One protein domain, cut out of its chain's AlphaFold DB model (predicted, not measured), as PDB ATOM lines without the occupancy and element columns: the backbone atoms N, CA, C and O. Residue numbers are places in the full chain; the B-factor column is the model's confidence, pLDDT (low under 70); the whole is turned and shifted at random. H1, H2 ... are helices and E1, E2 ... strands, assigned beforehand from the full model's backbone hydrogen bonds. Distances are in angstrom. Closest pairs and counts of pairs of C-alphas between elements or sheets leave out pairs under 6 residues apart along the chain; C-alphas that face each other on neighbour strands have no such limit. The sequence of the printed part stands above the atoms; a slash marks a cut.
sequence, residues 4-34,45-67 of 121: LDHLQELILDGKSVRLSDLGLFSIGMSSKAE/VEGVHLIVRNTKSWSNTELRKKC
ATOM      1  N   LEU A   4      22.796  16.718  52.436       91.44
ATOM      2  CA  LEU A   4      21.989  16.083  51.403       91.44
ATOM      3  C   LEU A   4      22.475  16.486  50.007       91.44
ATOM      4  O   LEU A   4      22.578  15.618  49.143       91.44
ATOM      5  N   ASP A   5      22.841  17.751  49.807       94.25
ATOM      6  CA  ASP A   5      23.475  18.234  48.577       94.25
ATOM      7  C   ASP A   5      24.755  17.443  48.289       94.25
ATOM      8  O   ASP A   5      24.958  16.944  47.183       94.25
ATOM      9  N   HIS A   6      25.596  17.260  49.312       93.06
ATOM     10  CA  HIS A   6      26.839  16.509  49.162       93.06
ATOM     11  C   HIS A   6      26.590  15.019  48.874       93.06
ATOM     12  O   HIS A   6      27.275  14.417  48.052       93.06
ATOM     13  N   LEU A   7      25.579  14.412  49.506       92.75
ATOM     14  CA  LEU A   7      25.165  13.039  49.198       92.75
ATOM     15  C   LEU A   7      24.746  12.899  47.727       92.75
ATOM     16  O   LEU A   7      25.155  11.943  47.067       92.75
ATOM     17  N   GLN A   8      23.938  13.833  47.222       94.06
ATOM     18  CA  GLN A   8      23.478  13.822  45.834       94.06
ATOM     19  C   GLN A   8      24.643  13.975  44.859       94.06
ATOM     20  O   GLN A   8      24.735  13.202  43.910       94.06
ATOM     21  N   GLU A   9      25.554  14.911  45.124       95.56
ATOM     22  CA  GLU A   9      26.766  15.113  44.327       95.56
ATOM     23  C   GLU A   9      27.598  13.827  44.246       95.56
ATOM     24  O   GLU A   9      27.905  13.348  43.157       95.56
ATOM     25  N   LEU A  10      27.872  13.190  45.388       96.38
ATOM     26  CA  LEU A  10      28.627  11.938  45.425       96.38
ATOM     27  C   LEU A  10      27.934  10.803  44.650       96.38
ATOM     28  O   LEU A  10      28.609  10.012  43.992       96.38
ATOM     29  N   ILE A  11      26.605  10.701  44.710       95.94
ATOM     30  CA  ILE A  11      25.861   9.672  43.967       95.94
ATOM     31  C   ILE A  11      25.883   9.954  42.460       95.94
ATOM     32  O   ILE A  11      26.053   9.021  41.674       95.94
ATOM     33  N   LEU A  12      25.728  11.218  42.051       94.69
ATOM     34  CA  LEU A  12      25.791  11.635  40.645       94.69
ATOM     35  C   LEU A  12      27.196  11.447  40.053       94.69
ATOM     36  O   LEU A  12      27.313  11.090  38.883       94.69
ATOM     37  N   ASP A  13      28.239  11.555  40.879       94.75
ATOM     38  CA  ASP A  13      29.619  11.175  40.547       94.75
ATOM     39  C   ASP A  13      29.813   9.656  40.346       94.75
ATOM     40  O   ASP A  13      30.918   9.195  40.055       94.75
ATOM     41  N   GLY A  14      28.776   8.841  40.555       94.00
ATOM     42  CA  GLY A  14      28.862   7.385  40.476       94.00
ATOM     43  C   GLY A  14      29.414   6.718  41.736       94.00
ATOM     44  O   GLY A  14      29.642   5.505  41.739       94.00
ATOM     45  N   LYS A  15      29.624   7.465  42.829       95.81
ATOM     46  CA  LYS A  15      30.106   6.887  44.088       95.81
ATOM     47  C   LYS A  15      28.948   6.227  44.826       95.81
ATOM     48  O   LYS A  15      27.828   6.727  44.891       95.81
ATOM     49  N   SER A  16      29.246   5.087  45.435       94.31
ATOM     50  CA  SER A  16      28.326   4.459  46.379       94.31
ATOM     51  C   SER A  16      28.484   5.119  47.742       94.31
ATOM     52  O   SER A  16      29.556   5.054  48.342       94.31
ATOM     53  N   VAL A  17      27.418   5.729  48.245       96.00
ATOM     54  CA  VAL A  17      27.420   6.405  49.541       96.00
ATOM     55  C   VAL A  17      26.687   5.554  50.562       96.00
ATOM     56  O   VAL A  17      25.533   5.164  50.379       96.00
ATOM     57  N   ARG A  18      27.372   5.251  51.661       94.19
ATOM     58  CA  ARG A  18      26.810   4.508  52.784       94.19
ATOM     59  C   ARG A  18      26.437   5.474  53.895       94.19
ATOM     60  O   ARG A  18      27.314   6.106  54.479       94.19
ATOM     61  N   LEU A  19      25.156   5.521  54.239       92.19
ATOM     62  CA  LEU A  19      24.691   6.269  55.397       92.19
ATOM     63  C   LEU A  19      24.651   5.338  56.612       92.19
ATOM     64  O   LEU A  19      23.653   4.666  56.865       92.19
ATOM     65  N   SER A  20      25.771   5.274  57.340       90.69
ATOM     66  CA  SER A  20      25.935   4.437  58.538       90.69
ATOM     67  C   SER A  20      25.486   2.977  58.307       90.69
ATOM     68  O   SER A  20      25.860   2.318  57.334       90.69
ATOM     69  N   ASP A  21      24.695   2.435  59.218       90.88
ATOM     70  CA  ASP A  21      24.021   1.154  59.175       90.88
ATOM     71  C   ASP A  21      22.641   1.233  58.510       90.88
ATOM     72  O   ASP A  21      22.034   0.192  58.304       90.88
ATOM     73  N   LEU A  22      22.146   2.405  58.114       90.50
ATOM     74  CA  LEU A  22      20.819   2.528  57.510       90.50
ATOM     75  C   LEU A  22      20.779   1.909  56.107       90.50
ATOM     76  O   LEU A  22      20.059   0.939  55.858       90.50
ATOM     77  N   GLY A  23      21.584   2.439  55.187       92.75
ATOM     78  CA  GLY A  23      21.501   2.037  53.787       92.75
ATOM     79  C   GLY A  23      22.659   2.496  52.914       92.75
ATOM     80  O   GLY A  23      23.498   3.309  53.307       92.75
ATOM     81  N   LEU A  24      22.689   1.928  51.714       95.00
ATOM     82  CA  LEU A  24      23.596   2.239  50.623       95.00
ATOM     83  C   LEU A  24      22.806   2.908  49.497       95.00
ATOM     84  O   LEU A  24      21.776   2.384  49.071       95.00
ATOM     85  N   PHE A  25      23.331   4.019  49.003       97.06
ATOM     86  CA  PHE A  25      22.777   4.804  47.913       97.06
ATOM     87  C   PHE A  25      23.801   4.854  46.784       97.06
ATOM     88  O   PHE A  25      24.979   5.115  47.019       97.06
ATOM     89  N   SER A  26      23.378   4.556  45.563       96.19
ATOM     90  CA  SER A  26      24.262   4.529  44.392       96.19
ATOM     91  C   SER A  26      23.456   4.712  43.116       96.19
ATOM     92  O   SER A  26      22.241   4.519  43.126       96.19
ATOM     93  N   ILE A  27      24.121   5.058  42.020       96.06
ATOM     94  CA  ILE A  27      23.493   5.147  40.704       96.06
ATOM     95  C   ILE A  27      23.676   3.827  39.946       96.06
ATOM     96  O   ILE A  27      24.766   3.262  39.896       96.06
ATOM     97  N   GLY A  28      22.583   3.312  39.394       94.38
ATOM     98  CA  GLY A  28      22.558   2.172  38.491       94.38
ATOM     99  C   GLY A  28      22.384   2.646  37.058       94.38
ATOM    100  O   GLY A  28      21.553   3.515  36.790       94.38
ATOM    101  N   MET A  29      23.146   2.060  36.139       93.94
ATOM    102  CA  MET A  29      22.993   2.287  34.705       93.94
ATOM    103  C   MET A  29      22.705   0.961  34.014       93.94
ATOM    104  O   MET A  29      23.350  -0.048  34.304       93.94
ATOM    105  N   SER A  30      21.744   0.986  33.100       93.06
ATOM    106  CA  SER A  30      21.429  -0.118  32.199       93.06
ATOM    107  C   SER A  30      21.740   0.330  30.779       93.06
ATOM    108  O   SER A  30      21.409   1.456  30.404       93.06
ATOM    109  N   SER A  31      22.371  -0.529  29.987       92.44
ATOM    110  CA  SER A  31      22.713  -0.239  28.595       92.44
ATOM    111  C   SER A  31      22.407  -1.429  27.701       92.44
ATOM    112  O   SER A  31      22.548  -2.576  28.135       92.44
ATOM    113  N   LYS A  32      22.096  -1.161  26.432       91.94
ATOM    114  CA  LYS A  32      22.107  -2.206  25.410       91.94
ATOM    115  C   LYS A  32      23.514  -2.768  25.253       91.94
ATOM    116  O   LYS A  32      24.510  -2.050  25.381       91.94
ATOM    117  N   ALA A  33      23.588  -4.060  24.960       89.06
ATOM    118  CA  ALA A  33      24.834  -4.670  24.533       89.06
ATOM    119  C   ALA A  33      25.207  -4.143  23.137       89.06
ATOM    120  O   ALA A  33      24.347  -4.015  22.268       89.06
ATOM    121  N   GLU A  34      26.489  -3.852  22.936       91.56
ATOM    122  CA  GLU A  34      27.060  -3.490  21.637       91.56
ATOM    123  C   GLU A  34      28.083  -4.557  21.241       91.56
ATOM    124  O   GLU A  34      28.760  -5.119  22.104       91.56
ATOM    125  N   VAL A  45      23.180   3.786  26.603       92.12
ATOM    126  CA  VAL A  45      22.547   3.794  27.928       92.12
ATOM    127  C   VAL A  45      21.033   3.892  27.756       92.12
ATOM    128  O   VAL A  45      20.518   4.850  27.187       92.12
ATOM    129  N   GLU A  46      20.316   2.898  28.265       94.38
ATOM    130  CA  GLU A  46      18.856   2.797  28.180       94.38
ATOM    131  C   GLU A  46      18.168   3.368  29.419       94.38
ATOM    132  O   GLU A  46      17.026   3.818  29.355       94.38
ATOM    133  N   GLY A  47      18.853   3.354  30.564       92.44
ATOM    134  CA  GLY A  47      18.265   3.813  31.810       92.44
ATOM    135  C   GLY A  47      19.294   4.163  32.867       92.44
ATOM    136  O   GLY A  47      20.342   3.530  32.987       92.44
ATOM    137  N   VAL A  48      18.941   5.160  33.670       94.31
ATOM    138  CA  VAL A  48      19.677   5.590  34.857       94.31
ATOM    139  C   VAL A  48      18.693   5.599  36.019       94.31
ATOM    140  O   VAL A  48      17.617   6.185  35.910       94.31
ATOM    141  N   HIS A  49      19.021   4.921  37.116       94.75
ATOM    142  CA  HIS A  49      18.130   4.797  38.269       94.75
ATOM    143  C   HIS A  49      18.895   4.858  39.590       94.75
ATOM    144  O   HIS A  49      20.054   4.457  39.679       94.75
ATOM    145  N   LEU A  50      18.236   5.346  40.642       95.69
ATOM    146  CA  LEU A  50      18.785   5.309  41.993       95.69
ATOM    147  C   LEU A  50      18.629   3.898  42.567       95.69
ATOM    148  O   LEU A  50      17.532   3.345  42.621       95.69
ATOM    149  N   ILE A  51      19.729   3.337  43.048       95.31
ATOM    150  CA  ILE A  51      19.757   2.093  43.802       95.31
ATOM    151  C   ILE A  51      19.836   2.451  45.284       95.31
ATOM    152  O   ILE A  51      20.833   3.016  45.741       95.31
ATOM    153  N   VAL A  52      18.806   2.062  46.035       95.12
ATOM    154  CA  VAL A  52      18.766   2.155  47.498       95.12
ATOM    155  C   VAL A  52      18.726   0.744  48.068       95.12
ATOM    156  O   VAL A  52      17.824  -0.033  47.757       95.12
ATOM    157  N   ARG A  53      19.723   0.385  48.878       93.62
ATOM    158  CA  ARG A  53      19.821  -0.942  49.503       93.62
ATOM    159  C   ARG A  53      19.944  -0.817  51.008       93.62
ATOM    160  O   ARG A  53      20.768  -0.057  51.505       93.62
ATOM    161  N   ASN A  54      19.193  -1.632  51.733       93.56
ATOM    162  CA  ASN A  54      19.327  -1.717  53.182       93.56
ATOM    163  C   ASN A  54      20.643  -2.408  53.554       93.56
ATOM    164  O   ASN A  54      21.104  -3.313  52.851       93.56
ATOM    165  N   THR A  55      21.230  -2.039  54.693       92.69
ATOM    166  CA  THR A  55      22.323  -2.846  55.258       92.69
ATOM    167  C   THR A  55      21.779  -4.072  55.999       92.69
ATOM    168  O   THR A  55      20.576  -4.219  56.206       92.69
ATOM    169  N   LYS A  56      22.676  -4.950  56.467       90.94
ATOM    170  CA  LYS A  56      22.315  -6.127  57.272       90.94
ATOM    171  C   LYS A  56      21.497  -5.762  58.523       90.94
ATOM    172  O   LYS A  56      20.492  -6.416  58.794       90.94
ATOM    173  N   SER A  57      21.880  -4.695  59.231       90.50
ATOM    174  CA  SER A  57      21.225  -4.236  60.473       90.50
ATOM    175  C   SER A  57      19.835  -3.628  60.252       90.50
ATOM    176  O   SER A  57      19.057  -3.476  61.196       90.50
ATOM    177  N   TRP A  58      19.532  -3.293  59.000       92.00
ATOM    178  CA  TRP A  58      18.252  -2.770  58.526       92.00
ATOM    179  C   TRP A  58      17.633  -3.693  57.467       92.00
ATOM    180  O   TRP A  58      16.802  -3.276  56.662       92.00
ATOM    181  N   SER A  59      18.033  -4.969  57.452       88.44
ATOM    182  CA  SER A  59      17.458  -5.959  56.544       88.44
ATOM    183  C   SER A  59      15.955  -6.092  56.770       88.44
ATOM    184  O   SER A  59      15.446  -5.796  57.852       88.44
ATOM    185  N   ASN A  60      15.235  -6.607  55.775       88.38
ATOM    186  CA  ASN A  60      13.793  -6.835  55.899       88.38
ATOM    187  C   ASN A  60      13.445  -7.713  57.116       88.38
ATOM    188  O   ASN A  60      12.411  -7.504  57.745       88.38
ATOM    189  N   THR A  61      14.320  -8.651  57.485       90.00
ATOM    190  CA  THR A  61      14.173  -9.475  58.692       90.00
ATOM    191  C   THR A  61      14.297  -8.648  59.970       90.00
ATOM    192  O   THR A  61      13.454  -8.768  60.855       90.00
ATOM    193  N   GLU A  62      15.314  -7.790  60.073       90.25
ATOM    194  CA  GLU A  62      15.509  -6.941  61.255       90.25
ATOM    195  C   GLU A  62      14.432  -5.859  61.370       90.25
ATOM    196  O   GLU A  62      13.936  -5.588  62.462       90.25
ATOM    197  N   LEU A  63      13.995  -5.297  60.243       89.19
ATOM    198  CA  LEU A  63      12.874  -4.361  60.199       89.19
ATOM    199  C   LEU A  63      11.586  -5.001  60.714       89.19
ATOM    200  O   LEU A  63      10.932  -4.424  61.573       89.19
ATOM    201  N   ARG A  64      11.260  -6.225  60.278       87.31
ATOM    202  CA  ARG A  64      10.078  -6.958  60.766       87.31
ATOM    203  C   ARG A  64      10.090  -7.181  62.279       87.31
ATOM    204  O   ARG A  64       9.025  -7.182  62.880       87.31
ATOM    205  N   LYS A  65      11.266  -7.349  62.897       87.50
ATOM    206  CA  LYS A  65      11.395  -7.469  64.362       87.50
ATOM    207  C   LYS A  65      11.170  -6.136  65.077       87.50
ATOM    208  O   LYS A  65      10.588  -6.108  66.155       87.50
ATOM    209  N   LYS A  66      11.672  -5.040  64.499       82.50
ATOM    210  CA  LYS A  66      11.577  -3.688  65.077       82.50
ATOM    211  C   LYS A  66      10.184  -3.081  64.902       82.50
ATOM    212  O   LYS A  66       9.722  -2.341  65.768       82.50
ATOM    213  N   CYS A  67       9.511  -3.389  63.798       80.31
ATOM    214  CA  CYS A  67       8.142  -2.970  63.552       80.31
ATOM    215  C   CYS A  67       7.192  -3.771  64.449       80.31
ATOM    216  O   CYS A  67       7.026  -4.975  64.276       80.31
TER     217      CYS A  67
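Overview. This is residues 4 to 34 and 45 to 67 of the 121 residues of the protein "Putative DNA-binding protein" of Prevotella copri (UniProt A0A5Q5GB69). Picture a long, narrow antiparallel ribbon of two strands, E2 and E3, side by side over most of their length, with the short strand E1 added along the other side of E2 near its beginning. The helix H1 covers part of one face of this sheet, over the E1 side, while the small helix H2 lies off the sheet, beyond the end of E3, and adds to the length of the whole. The printed part has 54 residues with two named helices and three named strands, in the order H1, E1, E2, E3, H2; the sheet runs E1, E2, E3, all antiparallel, and the class is mixed, helices and strands. The whole is loose, with a radius of gyration of the C-alphas of 14.0 A, and its outline is flat, with spans of 45 by 27 by 13 A.

Arrangement. Start in the sheet with E2, residues 23 to 31, its inner strand, and compare it with E3, residues 45 to 54, an edge strand. The two are antiparallel neighbours, with 161 degrees between their N-to-C directions; look for N 24 and O 53, 2.8 A apart, and N 49 and O 28, 2.9 A apart, both within hydrogen-bond range. C-alphas 23 and 54, which face each other, are 4.4 A apart, and at the other end C-alphas 31 and 45 face each other at 4.1 A. On the other side of E2 you find the second edge strand, E1, residues 17 to 19, antiparallel to it at 153 degrees. Here N 17 and O 25 are within hydrogen-bond range at 2.8 A, and so are N 25 and O 17, also at 2.8 A; E1 and E2 form a hairpin. Now look at H1, residues 4 to 12, which is on the sheet at a height over the sheet of 9.0 A. It lies over E1 and only just over E2, with 3 of its C-alphas falling on E2. On the local plane its line and that of E1 stand at 10 degrees, and it runs along the strands. Its closest C-alphas to E2 are those of Ile 11 and Ser 26, 5.4 A apart; to E1 they are those of Ile 11 and Val 17, 6.6 A apart. H2, residues 60 to 66, is not on the sheet, and it is apart from H1, E1 and E2. In H1 and H2 every O i to N i+4 pair is within hydrogen-bond range.

Along the chain. Find C-alpha 23 at (21.501, 2.037, 53.787); from there E2 runs 25.3 A to C-alpha 31 at (22.713, -0.239, 28.595). After the cut, E3 begins at Val 45, with its C-alpha at (22.547, 3.794, 27.928), and runs 26.0 A to Asn 54. E1, from Val 17 to Leu 19, measures 6.5 A. H1 begins with C-alpha 4 at (21.989, 16.083, 51.403) and reaches Leu 12 after 12.2 A. H2 goes from Asn 60 to Lys 66 over 10.0 A.

Size, cuts and confidence. The two C-alphas farthest apart are those of Glu 34 and Lys 66, at 46.1 A. Residues 35 to 44 are not printed; across this cut C-alphas 34 and 45 are 10.6 A apart, and the link from E2 to E3 lies across it. Of the links that are printed whole, H1 to E1, E1 to E2 and E3 to H2 are tight. The mean pLDDT of the printed part is 92.5, and no printed residue is under 70; for H2 the mean is 88.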